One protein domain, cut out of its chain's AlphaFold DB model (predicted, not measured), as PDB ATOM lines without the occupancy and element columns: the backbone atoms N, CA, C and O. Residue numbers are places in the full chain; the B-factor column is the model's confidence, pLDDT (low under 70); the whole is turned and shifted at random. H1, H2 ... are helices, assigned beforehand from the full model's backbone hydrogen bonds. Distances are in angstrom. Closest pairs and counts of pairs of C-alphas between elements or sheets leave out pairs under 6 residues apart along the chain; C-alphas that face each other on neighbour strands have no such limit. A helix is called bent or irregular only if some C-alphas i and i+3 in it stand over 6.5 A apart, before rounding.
ATOM      1  N   ASN A  75     254.647 231.311 273.206       47.88
ATOM      2  CA  ASN A  75     254.969 230.188 274.100       47.88
ATOM      3  C   ASN A  75     255.281 230.672 275.535       47.88
ATOM      4  O   ASN A  75     255.208 229.890 276.480       47.88
ATOM      5  N   SER A  76     255.507 231.978 275.721       52.00
ATOM      6  CA  SER A  76     255.263 232.681 276.981       52.00
ATOM      7  C   SER A  76     254.285 233.836 276.734       52.00
ATOM      8  O   SER A  76     254.412 234.538 275.735       52.00
ATOM      9  N   SER A  77     253.284 234.049 277.595       57.84
ATOM     10  CA  SER A  77     252.410 235.224 277.465       57.84
ATOM     11  C   SER A  77     253.264 236.498 277.429       57.84
ATOM     12  O   SER A  77     254.246 236.594 278.160       57.84
ATOM     13  N   SER A  78     252.905 237.500 276.620       60.03
ATOM     14  CA  SER A  78     253.670 238.763 276.539       60.03
ATOM     15  C   SER A  78     253.865 239.430 277.910       60.03
ATOM     16  O   SER A  78     254.862 240.105 278.157       60.03
ATOM     17  N   SER A  79     252.936 239.187 278.839       63.91
ATOM     18  CA  SER A  79     253.046 239.555 280.249       63.91
ATOM     19  C   SER A  79     254.164 238.815 280.990       63.91
ATOM     20  O   SER A  79     254.871 239.442 281.773       63.91
ATOM     21  N   ASN A  80     254.353 237.519 280.738       68.50
ATOM     22  CA  ASN A  80     255.423 236.712 281.323       68.50
ATOM     23  C   ASN A  80     256.776 237.085 280.723       68.50
ATOM     24  O   ASN A  80     257.742 237.203 281.467       68.50
ATOM     25  N   GLU A  81     256.842 237.340 279.416       69.12
ATOM     26  CA  GLU A  81     258.060 237.831 278.767       69.12
ATOM     27  C   GLU A  81     258.456 239.210 279.312       69.12
ATOM     28  O   GLU A  81     259.621 239.458 279.615       69.12
ATOM     29  N   MET A  82     257.482 240.100 279.527       71.75
ATOM     30  CA  MET A  82     257.732 241.415 280.110       71.75
ATOM     31  C   MET A  82     258.088 241.341 281.597       71.75
ATOM     32  O   MET A  82     258.973 242.063 282.050       71.75
ATOM     33  N   LEU A  83     257.455 240.454 282.367       75.56
ATOM     34  CA  LEU A  83     257.825 240.204 283.760       75.56
ATOM     35  C   LEU A  83     259.253 239.647 283.853       75.56
ATOM     36  O   LEU A  83     260.063 240.167 284.621       75.56
ATOM     37  N   HIS A  84     259.578 238.661 283.014       73.88
ATOM     38  CA  HIS A  84     260.913 238.087 282.885       73.88
ATOM     39  C   HIS A  84     261.932 239.149 282.462       73.88
ATOM     40  O   HIS A  84     263.019 239.226 283.026       73.88
ATOM     41  N   TYR A  85     261.567 240.041 281.541       76.31
ATOM     42  CA  TYR A  85     262.367 241.207 281.185       76.31
ATOM     43  C   TYR A  85     262.608 242.110 282.402       76.31
ATOM     44  O   TYR A  85     263.743 242.445 282.714       76.31
ATOM     45  N   PHE A  86     261.588 242.481 283.174       75.69
ATOM     46  CA  PHE A  86     261.819 243.336 284.341       75.69
ATOM     47  C   PHE A  86     262.732 242.684 285.388       75.69
ATOM     48  O   PHE A  86     263.602 243.377 285.929       75.69
ATOM     49  N   GLN A  87     262.567 241.379 285.617       75.50
ATOM     50  CA  GLN A  87     263.293 240.603 286.623       75.50
ATOM     51  C   GLN A  87     264.738 240.290 286.220       75.50
ATOM     52  O   GLN A  87     265.645 240.494 287.021       75.50
ATOM     53  N   ASN A  88     264.960 239.857 284.979       69.06
ATOM     54  CA  ASN A  88     266.231 239.258 284.558       69.06
ATOM     55  C   ASN A  88     267.071 240.169 283.660       69.06
ATOM     56  O   ASN A  88     268.245 239.898 283.424       69.06
ATOM     57  N   MET A  89     266.498 241.266 283.160       65.06
ATOM     58  CA  MET A  89     267.217 242.162 282.266       65.06
ATOM     59  C   MET A  89     268.254 242.982 283.027       65.06
ATOM     60  O   MET A  89     267.904 243.841 283.839       65.06
ATOM     61  N   ASN A  90     269.525 242.805 282.695       61.75
ATOM     62  CA  ASN A  90     270.571 243.726 283.113       61.75
ATOM     63  C   ASN A  90     270.920 244.637 281.941       61.75
ATOM     64  O   ASN A  90     271.301 244.184 280.868       61.75
ATOM     65  N   VAL A  91     270.740 245.944 282.144       58.19
ATOM     66  CA  VAL A  91     271.044 246.971 281.132       58.19
ATOM     67  C   VAL A  91     272.553 247.216 281.046       58.19
ATOM     68  O   VAL A  91     273.052 247.686 280.026       58.19
ATOM     69  N   LEU A  92     273.285 246.869 282.111       57.09
ATOM     70  CA  LEU A  92     274.731 246.989 282.198       57.09
ATOM     71  C   LEU A  92     275.303 245.760 282.898       57.09
ATOM     72  O   LEU A  92     274.890 245.432 284.011       57.09
ATOM     73  N   VAL A  93     276.268 245.119 282.252       49.12
ATOM     74  CA  VAL A  93     277.149 244.141 282.883       49.12
ATOM     75  C   VAL A  93     278.498 244.840 283.054       49.12
ATOM     76  O   VAL A  93     279.028 245.339 282.055       49.12
ATOM     77  N   PRO A  94     279.035 244.969 284.283       44.62
ATOM     78  CA  PRO A  94     280.437 245.335 284.436       44.62
ATOM     79  C   PRO A  94     281.248 244.254 283.719       44.62
ATOM     80  O   PRO A  94     280.975 243.074 283.935       44.62
ATOM     81  N   LEU A  95     282.180 244.623 282.830       45.38
ATOM     82  CA  LEU A  95     283.107 243.630 282.284       45.38
ATOM     83  C   LEU A  95     283.860 243.030 283.477       45.38
ATOM     84  O   LEU A  95     284.741 243.672 284.038       45.38
ATOM     85  N   TYR A 111     282.464 249.414 280.315       43.38
ATOM     86  CA  TYR A 111     281.009 249.273 280.275       43.38
ATOM     87  C   TYR A 111     280.549 249.118 278.833       43.38
ATOM     88  O   TYR A 111     280.377 250.096 278.102       43.38
ATOM     89  N   ARG A 112     280.311 247.877 278.417       43.38
ATOM     90  CA  ARG A 112     279.547 247.605 277.204       43.38
ATOM     91  C   ARG A 112     278.095 247.458 277.648       43.38
ATOM     92  O   ARG A 112     277.766 246.539 278.392       43.38
ATOM     93  N   LEU A 113     277.236 248.399 277.247       49.06
ATOM     94  CA  LEU A 113     275.791 248.265 277.441       49.06
ATOM     95  C   LEU A 113     275.295 247.141 276.529       49.06
ATOM     96  O   LEU A 113     274.887 247.376 275.393       49.06
ATOM     97  N   ILE A 114     275.456 245.908 276.997       51.44
ATOM     98  CA  ILE A 114     275.083 244.700 276.279       51.44
ATOM     99  C   ILE A 114     273.927 244.045 277.002       51.44
ATOM    100  O   ILE A 114     273.985 243.740 278.190       51.44
ATOM    101  N   TYR A 115     272.920 243.761 276.195       53.34
ATOM    102  CA  TYR A 115     271.865 242.809 276.452       53.34
ATOM    103  C   TYR A 115     272.407 241.411 276.786       53.34
ATOM    104  O   TYR A 115     272.922 240.711 275.911       53.34
ATOM    105  N   ILE A 116     272.239 240.975 278.034       49.97
ATOM    106  CA  ILE A 116     272.390 239.573 278.436       49.97
ATOM    107  C   ILE A 116     271.128 239.208 279.219       49.97
ATOM    108  O   ILE A 116     270.948 239.695 280.333       49.97
ATOM    109  N   GLY A 117     270.224 238.414 278.632       44.09
ATOM    110  CA  GLY A 117     269.063 237.932 279.394       44.09
ATOM    111  C   GLY A 117     267.818 237.445 278.650       44.09
ATOM    112  O   GLY A 117     266.824 237.169 279.316       44.09
ATOM    113  N   GLY A 118     267.807 237.306 277.325       52.56
ATOM    114  CA  GLY A 118     266.656 236.690 276.653       52.56
ATOM    115  C   GLY A 118     266.917 236.301 275.204       52.56
ATOM    116  O   GLY A 118     268.007 236.535 274.671       52.56
ATOM    117  N   ASP A 119     265.913 235.686 274.581       55.25
ATOM    118  CA  ASP A 119     265.962 235.328 273.168       55.25
ATOM    119  C   ASP A 119     266.214 236.578 272.325       55.25
ATOM    120  O   ASP A 119     265.441 237.532 272.336       55.25
ATOM    121  N   ARG A 120     267.298 236.581 271.543       57.69
ATOM    122  CA  ARG A 120     267.667 237.717 270.674       57.69
ATOM    123  C   ARG A 120     266.583 238.065 269.647       57.69
ATOM    124  O   ARG A 120     266.618 239.141 269.050       57.69
ATOM    125  N   GLU A 121     265.636 237.160 269.431       61.00
ATOM    126  CA  GLU A 121     264.538 237.311 268.482       61.00
ATOM    127  C   GLU A 121     263.302 238.002 269.075       61.00
ATOM    128  O   GLU A 121     262.466 238.494 268.305       61.00
ATOM    129  N   SER A 122     263.233 238.123 270.406       68.19
ATOM    130  CA  SER A 122     262.137 238.763 271.129       68.19
ATOM    131  C   SER A 122     261.947 240.225 270.707       68.19
ATOM    132  O   SER A 122     262.899 240.984 270.481       68.19
ATOM    133  N   LEU A 123     260.683 240.641 270.586       71.56
ATOM    134  CA  LEU A 123     260.321 242.011 270.219       71.56
ATOM    135  C   LEU A 123     260.842 243.009 271.267       71.56
ATOM    136  O   LEU A 123     261.384 244.061 270.921       71.56
ATOM    137  N   ILE A 124     260.730 242.649 272.550       75.50
ATOM    138  CA  ILE A 124     261.194 243.459 273.679       75.50
ATOM    139  C   ILE A 124     262.716 243.642 273.605       75.50
ATOM    140  O   ILE A 124     263.210 244.761 273.761       75.50
ATOM    141  N   ALA A 125     263.459 242.575 273.293       72.44
ATOM    142  CA  ALA A 125     264.908 242.623 273.117       72.44
ATOM    143  C   ALA A 125     265.326 243.569 271.977       72.44
ATOM    144  O   ALA A 125     266.244 244.376 272.136       72.44
ATOM    145  N   LYS A 126     264.619 243.525 270.840       75.38
ATOM    146  CA  LYS A 126     264.871 244.410 269.690       75.38
ATOM    147  C   LYS A 126     264.674 245.881 270.053       75.38
ATOM    148  O   LYS A 126     265.572 246.689 269.811       75.38
ATOM    149  N   TYR A 127     263.546 246.230 270.672       77.56
ATOM    150  CA  TYR A 127     263.279 247.609 271.094       77.56
ATOM    151  C   TYR A 127     264.264 248.096 272.154       77.56
ATOM    152  O   TYR A 127     264.737 249.231 272.069       77.56
ATOM    153  N   HIS A 128     264.625 247.233 273.104       80.56
ATOM    154  CA  HIS A 128     265.625 247.555 274.108       80.56
ATOM    155  C   HIS A 128     266.976 247.902 273.483       80.56
ATOM    156  O   HIS A 128     267.560 248.934 273.803       80.56
ATOM    157  N   ASN A 129     267.466 247.058 272.572       74.94
ATOM    158  CA  ASN A 129     268.766 247.242 271.932       74.94
ATOM    159  C   ASN A 129     268.833 248.553 271.146       74.94
ATOM    160  O   ASN A 129     269.837 249.260 271.213       74.94
ATOM    161  N   ILE A 130     267.750 248.907 270.454       77.50
ATOM    162  CA  ILE A 130     267.633 250.192 269.757       77.50
ATOM    163  C   ILE A 130     267.712 251.349 270.762       77.50
ATOM    164  O   ILE A 130     268.496 252.282 270.577       77.50
ATOM    165  N   LEU A 131     266.941 251.279 271.848       81.06
ATOM    166  CA  LEU A 131     266.921 252.302 272.893       81.06
ATOM    167  C   LEU A 131     268.289 252.494 273.544       81.06
ATOM    168  O   LEU A 131     268.763 253.625 273.660       81.06
ATOM    169  N   VAL A 132     268.946 251.402 273.924       77.31
ATOM    170  CA  VAL A 132     270.302 251.415 274.477       77.31
ATOM    171  C   VAL A 132     271.295 251.986 273.473       77.31
ATOM    172  O   VAL A 132     272.096 252.841 273.835       77.31
ATOM    173  N   TYR A 133     271.230 251.592 272.201       75.12
ATOM    174  CA  TYR A 133     272.132 252.111 271.173       75.12
ATOM    175  C   TYR A 133     272.062 253.643 271.058       75.12
ATOM    176  O   TYR A 133     273.097 254.309 271.028       75.12
ATOM    177  N   PHE A 134     270.859 254.220 271.068       78.44
ATOM    178  CA  PHE A 134     270.694 255.673 270.974       78.44
ATOM    179  C   PHE A 134     271.045 256.416 272.265       78.44
ATOM    180  O   PHE A 134     271.661 257.479 272.222       78.44
ATOM    181  N   THR A 135     270.676 255.865 273.418       77.75
ATOM    182  CA  THR A 135     270.812 256.559 274.709       77.75
ATOM    183  C   THR A 135     272.164 256.324 275.386       77.75
ATOM    184  O   THR A 135     272.604 257.158 276.178       77.75
ATOM    185  N   SER A 136     272.874 255.246 275.041       71.94
ATOM    186  CA  SER A 136     274.210 254.932 275.570       71.94
ATOM    187  C   SER A 136     275.220 256.046 275.299       71.94
ATOM    188  O   SER A 136     276.033 256.374 276.162       71.94
ATOM    189  N   LYS A 137     275.131 256.695 274.132       71.69
ATOM    190  CA  LYS A 137     275.984 257.838 273.772       71.69
ATOM    191  C   LYS A 137     275.802 259.029 274.710       71.69
ATOM    192  O   LYS A 137     276.760 259.753 274.951       71.69
ATOM    193  N   MET A 138     274.596 259.214 275.249       73.56
ATOM    194  CA  MET A 138     274.301 260.314 276.164       73.56
ATOM    195  C   MET A 138     274.765 260.022 277.587       73.56
ATOM    196  O   MET A 138     275.200 260.939 278.270       73.56
ATOM    197  N   ILE A 139     274.713 258.763 278.036       72.50
ATOM    198  CA  ILE A 139     275.073 258.402 279.416       72.50
ATOM    199  C   ILE A 139     276.576 258.142 279.602       72.50
ATOM    200  O   ILE A 139     277.102 258.381 280.688       72.50
ATOM    201  N   LYS A 140     277.285 257.707 278.546       68.62
ATOM    202  CA  LYS A 140     278.729 257.405 278.571       68.62
ATOM    203  C   LYS A 140     279.590 258.500 279.234       68.62
ATOM    204  O   LYS A 140     280.364 258.137 280.121       68.62
ATOM    205  N   PRO A 141     279.468 259.802 278.895       69.06
ATOM    206  CA  PRO A 141     280.283 260.838 279.538       69.06
ATOM    207  C   PRO A 141     280.012 260.953 281.045       69.06
ATOM    208  O   PRO A 141     280.949 261.044 281.826       69.06
ATOM    209  N   TYR A 142     278.758 260.836 281.489       68.94
ATOM    210  CA  TYR A 142     278.406 260.944 282.912       68.94
ATOM    211  C   TYR A 142     278.934 259.788 283.771       68.94
ATOM    212  O   TYR A 142     279.124 259.950 284.977       68.94
ATOM    213  N   VAL A 143     279.154 258.622 283.161       66.94
ATOM    214  CA  VAL A 143     279.658 257.420 283.840       66.94
ATOM    215  C   VAL A 143     281.187 257.378 283.841       66.94
ATOM    216  O   VAL A 143     281.783 256.939 284.825       66.94
ATOM    217  N   MET A 144     281.825 257.844 282.765       64.69
ATOM    218  CA  MET A 144     283.285 257.831 282.626       64.69
ATOM    219  C   MET A 144     283.967 258.969 283.397       64.69
ATOM    220  O   MET A 144     285.051 258.756 283.924       64.69
ATOM    221  N   ASP A 145     283.318 260.128 283.526       60.72
ATOM    222  CA  ASP A 145     283.947 261.361 284.031       60.72
ATOM    223  C   ASP A 145     283.852 261.547 285.563       60.72
ATOM    224  O   ASP A 145     284.459 262.432 286.159       60.72
ATOM    225  N   LYS A 146     283.077 260.703 286.253       61.81
ATOM    226  CA  LYS A 146     282.970 260.734 287.721       61.81
ATOM    227  C   LYS A 146     284.045 259.831 288.334       61.81
ATOM    228  O   LYS A 146     284.267 258.743 287.832       61.81
ATOM    229  N   ASN A 147     284.660 260.206 289.455       63.19
ATOM    230  CA  ASN A 147     285.488 259.273 290.249       63.19
ATOM    231  C   ASN A 147     284.707 258.618 291.399       63.19
ATOM    232  O   ASN A 147     285.164 257.642 291.980       63.19
ATOM    233  N   ASP A 148     283.511 259.127 291.701       72.38
ATOM    234  CA  ASP A 148     282.674 258.638 292.796       72.38
ATOM    235  C   ASP A 148     281.895 257.374 292.395       72.38
ATOM    236  O   ASP A 148     280.981 257.411 291.562       72.38
ATOM    237  N   THR A 149     282.260 256.251 293.013       70.62
ATOM    238  CA  THR A 149     281.665 254.927 292.801       70.62
ATOM    239  C   THR A 149     280.171 254.893 293.136       70.62
ATOM    240  O   THR A 149     279.399 254.243 292.425       70.62
ATOM    241  N   TYR A 150     279.727 255.624 294.164       73.44
ATOM    242  CA  TYR A 150     278.319 255.657 294.569       73.44
ATOM    243  C   TYR A 150     277.473 256.419 293.558       73.44
ATOM    244  O   TYR A 150     276.401 255.955 293.158       73.44
ATOM    245  N   LEU A 151     277.971 257.564 293.090       70.44
ATOM    246  CA  LEU A 151     277.265 258.359 292.091       70.44
ATOM    247  C   LEU A 151     277.176 257.619 290.749       70.44
ATOM    248  O   LEU A 151     276.124 257.644 290.111       70.44
ATOM    249  N   LYS A 152     278.235 256.905 290.341       69.38
ATOM    250  CA  LYS A 152     278.192 256.031 289.156       69.38
ATOM    251  C   LYS A 152     277.109 254.972 289.278       69.38
ATOM    252  O   LYS A 152     276.296 254.842 288.366       69.38
ATOM    253  N   ALA A 153     277.071 254.252 290.400       70.50
ATOM    254  CA  ALA A 153     276.075 253.213 290.645       70.50
ATOM    255  C   ALA A 153     274.643 253.775 290.628       70.50
ATOM    256  O   ALA A 153     273.743 253.168 290.043       70.50
ATOM    257  N   LEU A 154     274.434 254.965 291.199       77.56
ATOM    258  CA  LEU A 154     273.147 255.660 291.183       77.56
ATOM    259  C   LEU A 154     272.709 256.032 289.756       77.56
ATOM    260  O   LEU A 154     271.567 255.759 289.370       77.56
ATOM    261  N   ILE A 155     273.608 256.628 288.966       77.81
ATOM    262  CA  ILE A 155     273.349 257.022 287.573       77.81
ATOM    263  C   ILE A 155     273.027 255.785 286.728       77.81
ATOM    264  O   ILE A 155     272.021 255.774 286.020       77.81
ATOM    265  N   LEU A 156     273.820 254.718 286.855       74.19
ATOM    266  CA  LEU A 156     273.598 253.447 286.159       74.19
ATOM    267  C   LEU A 156     272.262 252.800 286.535       74.19
ATOM    268  O   LEU A 156     271.534 252.339 285.659       74.19
ATOM    269  N   SER A 157     271.925 252.774 287.826       76.44
ATOM    270  CA  SER A 157     270.671 252.199 288.323       76.44
ATOM    271  C   SER A 157     269.459 252.970 287.802       76.44
ATOM    272  O   SER A 157     268.488 252.377 287.324       76.44
ATOM    273  N   THR A 158     269.539 254.300 287.815       81.94
ATOM    274  CA  THR A 158     268.478 255.179 287.306       81.94
ATOM    275  C   THR A 158     268.321 255.031 285.797       81.94
ATOM    276  O   THR A 158     267.204 254.866 285.309       81.94
ATOM    277  N   TYR A 159     269.433 255.005 285.063       82.50
ATOM    278  CA  TYR A 159     269.447 254.774 283.623       82.50
ATOM    279  C   TYR A 159     268.863 253.400 283.265       82.50
ATOM    280  O   TYR A 159     267.976 253.307 282.421       82.50
ATOM    281  N   SER A 160     269.280 252.340 283.961       78.00
ATOM    282  CA  SER A 160     268.758 250.981 283.777       78.00
ATOM    283  C   SER A 160     267.238 250.933 283.954       78.00
ATOM    284  O   SER A 160     266.524 250.439 283.078       78.00
ATOM    285  N   LYS A 161     266.713 251.526 285.035       82.81
ATOM    286  CA  LYS A 161     265.265 251.628 285.267       82.81
ATOM    287  C   LYS A 161     264.565 252.412 284.159       82.81
ATOM    288  O   LYS A 161     263.545 251.941 283.665       82.81
ATOM    289  N   ALA A 162     265.120 253.550 283.743       84.94
ATOM    290  CA  ALA A 162     264.548 254.392 282.695       84.94
ATOM    291  C   ALA A 162     264.482 253.677 281.336       84.94
ATOM    292  O   ALA A 162     263.469 253.749 280.645       84.94
ATOM    293  N   ILE A 163     265.524 252.937 280.954       84.25
ATOM    294  CA  ILE A 163     265.516 252.162 279.711       84.25
ATOM    295  C   ILE A 163     264.518 251.007 279.794       84.25
ATOM    296  O   ILE A 163     263.791 250.759 278.828       84.25
ATOM    297  N   LYS A 164     264.437 250.315 280.937       83.19
ATOM    298  CA  LYS A 164     263.446 249.251 281.142       83.19
ATOM    299  C   LYS A 164     262.023 249.772 280.975       83.19
ATOM    300  O   LYS A 164     261.266 249.203 280.189       83.19
ATOM    301  N   THR A 165     261.681 250.858 281.663       85.81
ATOM    302  CA  THR A 165     260.340 251.453 281.601       85.81
ATOM    303  C   THR A 165     260.024 252.005 280.218       85.81
ATOM    304  O   THR A 165     258.927 251.772 279.717       85.81
ATOM    305  N   LEU A 166     260.979 252.665 279.561       86.19
ATOM    306  CA  LEU A 166     260.780 253.217 278.223       86.19
ATOM    307  C   LEU A 166     260.589 252.120 277.171       86.19
ATOM    308  O   LEU A 166     259.696 252.228 276.334       86.19
ATOM    309  N   THR A 167     261.361 251.032 277.253       84.19
ATOM    310  CA  THR A 167     261.194 249.870 276.364       84.19
ATOM    311  C   THR A 167     259.815 249.241 276.550       84.19
ATOM    312  O   THR A 167     259.099 249.038 275.574       84.19
ATOM    313  N   ALA A 168     259.417 248.980 277.800       81.62
ATOM    314  CA  ALA A 168     258.112 248.403 278.107       81.62
ATOM    315  C   ALA A 168     256.964 249.308 277.635       81.62
ATOM    316  O   ALA A 168     256.015 248.833 277.015       81.62
ATOM    317  N   SER A 169     257.076 250.621 277.865       82.06
ATOM    318  CA  SER A 169     256.086 251.592 277.398       82.06
ATOM    319  C   SER A 169     255.971 251.584 275.880       82.06
ATOM    320  O   SER A 169     254.861 251.557 275.363       82.06
ATOM    321  N   LEU A 170     257.096 251.588 275.161       83.94
ATOM    322  CA  LEU A 170     257.099 251.596 273.702       83.94
ATOM    323  C   LEU A 170     256.427 250.334 273.147       83.94
ATOM    324  O   LEU A 170     255.542 250.441 272.302       83.94
ATOM    325  N   VAL A 171     256.781 249.161 273.684       80.81
ATOM    326  CA  VAL A 171     256.184 247.869 273.306       80.81
ATOM    327  C   VAL A 171     254.673 247.873 273.547       80.81
ATOM    328  O   VAL A 171     253.903 247.515 272.649       80.81
ATOM    329  N   MET A 172     254.227 248.336 274.718       77.00
ATOM    330  CA  MET A 172     252.801 248.439 275.046       77.00
ATOM    331  C   MET A 172     252.064 249.388 274.103       77.00
ATOM    332  O   MET A 172     251.010 249.032 273.579       77.00
ATOM    333  N   THR A 173     252.626 250.568 273.830       77.06
ATOM    334  CA  THR A 173     252.028 251.532 272.902       77.06
ATOM    335  C   THR A 173     251.928 250.950 271.497       77.06
ATOM    336  O   THR A 173     250.863 251.035 270.890       77.06
ATOM    337  N   THR A 174     252.981 250.305 270.985       77.38
ATOM    338  CA  THR A 174     252.951 249.681 269.651       77.38
ATOM    339  C   THR A 174     251.939 248.546 269.565       77.38
ATOM    340  O   THR A 174     251.238 248.428 268.559       77.38
ATOM    341  N   THR A 175     251.803 247.753 270.630       74.69
ATOM    342  CA  THR A 175     250.831 246.654 270.696       74.69
ATOM    343  C   THR A 175     249.405 247.201 270.717       74.69
ATOM    344  O   THR A 175     248.559 246.754 269.947       74.69
ATOM    345  N   LEU A 176     249.139 248.226 271.530       74.69
ATOM    346  CA  LEU A 176     247.829 248.873 271.612       74.69
ATOM    347  C   LEU A 176     247.436 249.519 270.279       74.69
ATOM    348  O   LEU A 176     246.312 249.331 269.814       74.69
ATOM    349  N   LEU A 177     248.364 250.232 269.635       77.50
ATOM    350  CA  LEU A 177     248.115 250.883 268.351       77.50
ATOM    351  C   LEU A 177     247.853 249.859 267.240       77.50
ATOM    352  O   LEU A 177     246.943 250.049 266.436       77.50
ATOM    353  N   SER A 178     248.602 248.753 267.234       73.12
ATOM    354  CA  SER A 178     248.409 247.654 266.282       73.12
ATOM    355  C   SER A 178     247.045 246.991 266.467       73.12
ATOM    356  O   SER A 178     246.336 246.783 265.487       73.12
ATOM    357  N   THR A 179     246.626 246.734 267.710       71.94
ATOM    358  CA  THR A 179     245.306 246.165 268.020       71.94
ATOM    359  C   THR A 179     244.167 247.105 267.625       71.94
ATOM    360  O   THR A 179     243.187 246.656 267.032       71.94
ATOM    361  N   LEU A 180     244.291 248.407 267.903       74.69
ATOM    362  CA  LEU A 180     243.305 249.404 267.473       74.69
ATOM    363  C   LEU A 180     243.206 249.466 265.949       74.69
ATOM    364  O   LEU A 180     242.105 249.439 265.404       74.69
ATOM    365  N   TYR A 181     244.348 249.504 265.259       77.94
ATOM    366  CA  TYR A 181     244.400 249.470 263.800       77.94
ATOM    367  C   TYR A 181     243.682 248.233 263.245       77.94
ATOM    368  O   TYR A 181     242.865 248.345 262.330       77.94
ATOM    369  N   LEU A 182     243.927 247.070 263.850       74.38
ATOM    370  CA  LEU A 182     243.282 245.809 263.499       74.38
ATOM    371  C   LEU A 182     241.757 245.876 263.650       74.38
ATOM    372  O   LEU A 182     241.018 245.438 262.769       74.38
ATOM    373  N   TRP A 183     241.291 246.464 264.752       74.69
ATOM    374  CA  TRP A 183     239.875 246.674 265.036       74.69
ATOM    375  C   TRP A 183     239.212 247.582 264.000       74.69
ATOM    376  O   TRP A 183     238.144 247.252 263.481       74.69
ATOM    377  N   PHE A 184     239.855 248.695 263.643       77.38
ATOM    378  CA  PHE A 184     239.353 249.591 262.602       77.38
ATOM    379  C   PHE A 184     239.317 248.918 261.230       77.38
ATOM    380  O   PHE A 184     238.334 249.073 260.504       77.38
ATOM    381  N   ALA A 185     240.341 248.135 260.885       75.62
ATOM    382  CA  ALA A 185     240.375 247.377 259.639       75.62
ATOM    383  C   ALA A 185     239.238 246.342 259.572       75.62
ATOM    384  O   ALA A 185     238.565 246.232 258.545       75.62
ATOM    385  N   LEU A 186     238.971 245.633 260.674       76.00
ATOM    386  CA  LEU A 186     237.871 244.673 260.769       76.00
ATOM    387  C   LEU A 186     236.502 245.356 260.643       76.00
ATOM    388  O   LEU A 186     235.654 244.891 259.884       76.00
ATOM    389  N   LEU A 187     236.289 246.478 261.338       76.12
ATOM    390  CA  LEU A 187     235.047 247.251 261.239       76.12
ATOM    391  C   LEU A 187     234.814 247.762 259.818       76.12
ATOM    392  O   LEU A 187     233.717 247.607 259.280       76.12
ATOM    393  N   PHE A 188     235.849 248.321 259.189       80.38
ATOM    394  CA  PHE A 188     235.793 248.747 257.795       80.38
ATOM    395  C   PHE A 188     235.399 247.583 256.880       80.38
ATOM    396  O   PHE A 188     234.499 247.718 256.050       80.38
ATOM    397  N   PHE A 189     236.007 246.414 257.082       75.06
ATOM    398  CA  PHE A 189     235.702 245.221 256.306       75.06
ATOM    399  C   PHE A 189     234.250 244.747 256.484       75.06
ATOM    400  O   PHE A 189     233.564 244.482 255.493       75.06
ATOM    401  N   CYS A 190     233.742 244.722 257.719       73.31
ATOM    402  CA  CYS A 190     232.344 244.406 258.010       73.31
ATOM    403  C   CYS A 190     231.381 245.373 257.304       73.31
ATOM    404  O   CYS A 190     230.420 244.931 256.675       73.31
TER     405      CYS A 190
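What this domain is: This is residues 75 to 95 and 111 to 190 of the 212 residues of an uncharacterized protein of Hanseniaspora opuntiae (UniProt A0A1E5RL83). A short helix, H1, opens the printed part beside a helical hairpin in which H2, kinked, is paired with the much longer H3. H2 runs beside the first half of H3 and the opposite way, H1 runs alongside H3 at only 6 degrees to its line, opposite ways and close to both H2 and H3, and residues 173 to 190 of H3 stick out as a long free arm. The printed part has 101 residues with three named helices, in the order H1, H2, H3, and no named strand; the class is all helix. It is loose, with a radius of gyration of the C-alphas of 16.9 A, and its C-alphas span 64 by 26 by 18 A, with the arm making much of the length.

How they stand to each other: H1, residues 78 to 88, is close to but not clearly touching H2, residues 123 to 144; their closest C-alphas are those of Met 82 and Ile 124, 7.6 A apart. They run the same way at a shallow tilt of 29 degrees. H1 is also close to but not clearly touching H3, residues 149 to 190, with Phe 86 and Lys 164 the closest, their C-alphas 6.9 A apart. These two run opposite ways at a shallow tilt of 6 degrees. H2 and H3 form a helical hairpin and touch, the closest C-alphas being those of His 128 and Thr 167, 5.5 A apart. They run opposite ways at a shallow tilt of 30 degrees, and H3 touches H2 with residues 152 to 171 alone. H2 has a kink of 58 degrees near residue 138 and is only just irregular: C-alphas 138 and 141 are 6.9 A apart. In H1 and H3 every O i to N i+4 pair is within hydrogen-bond range; in H2 it is 14 of 18. Residues 93 to 94 pair with residues 111 to 112, antiparallel, in stretches too short to be named.

Where its parts are: H1 begins at C-alpha 78, at (253.670, 238.763, 276.539), and is 14.9 A from first to last C-alpha. H2 is 30.5 A long, from C-alpha 123 at (260.321, 242.011, 270.219). H3, 61.3 A long, ends at C-alpha 190, at (232.344, 244.406, 258.010).

The domain as a whole: The two C-alphas farthest apart, those of Asn 147 and Cys 190, are 63.9 A apart. Residues 145 to 150 and 173 to 190 stand free; without them the body of 77 residues spans 40 by 20 by 19 A. Residues 96 to 110 are not printed, and C-alphas 95 and 111 are 6.3 A apart across the cut. The link H2 to H3 is tight, with 4 residues. The mean pLDDT of the printed part is 70.2; it is under 70 in 36 residues, among them residues 111 to 122.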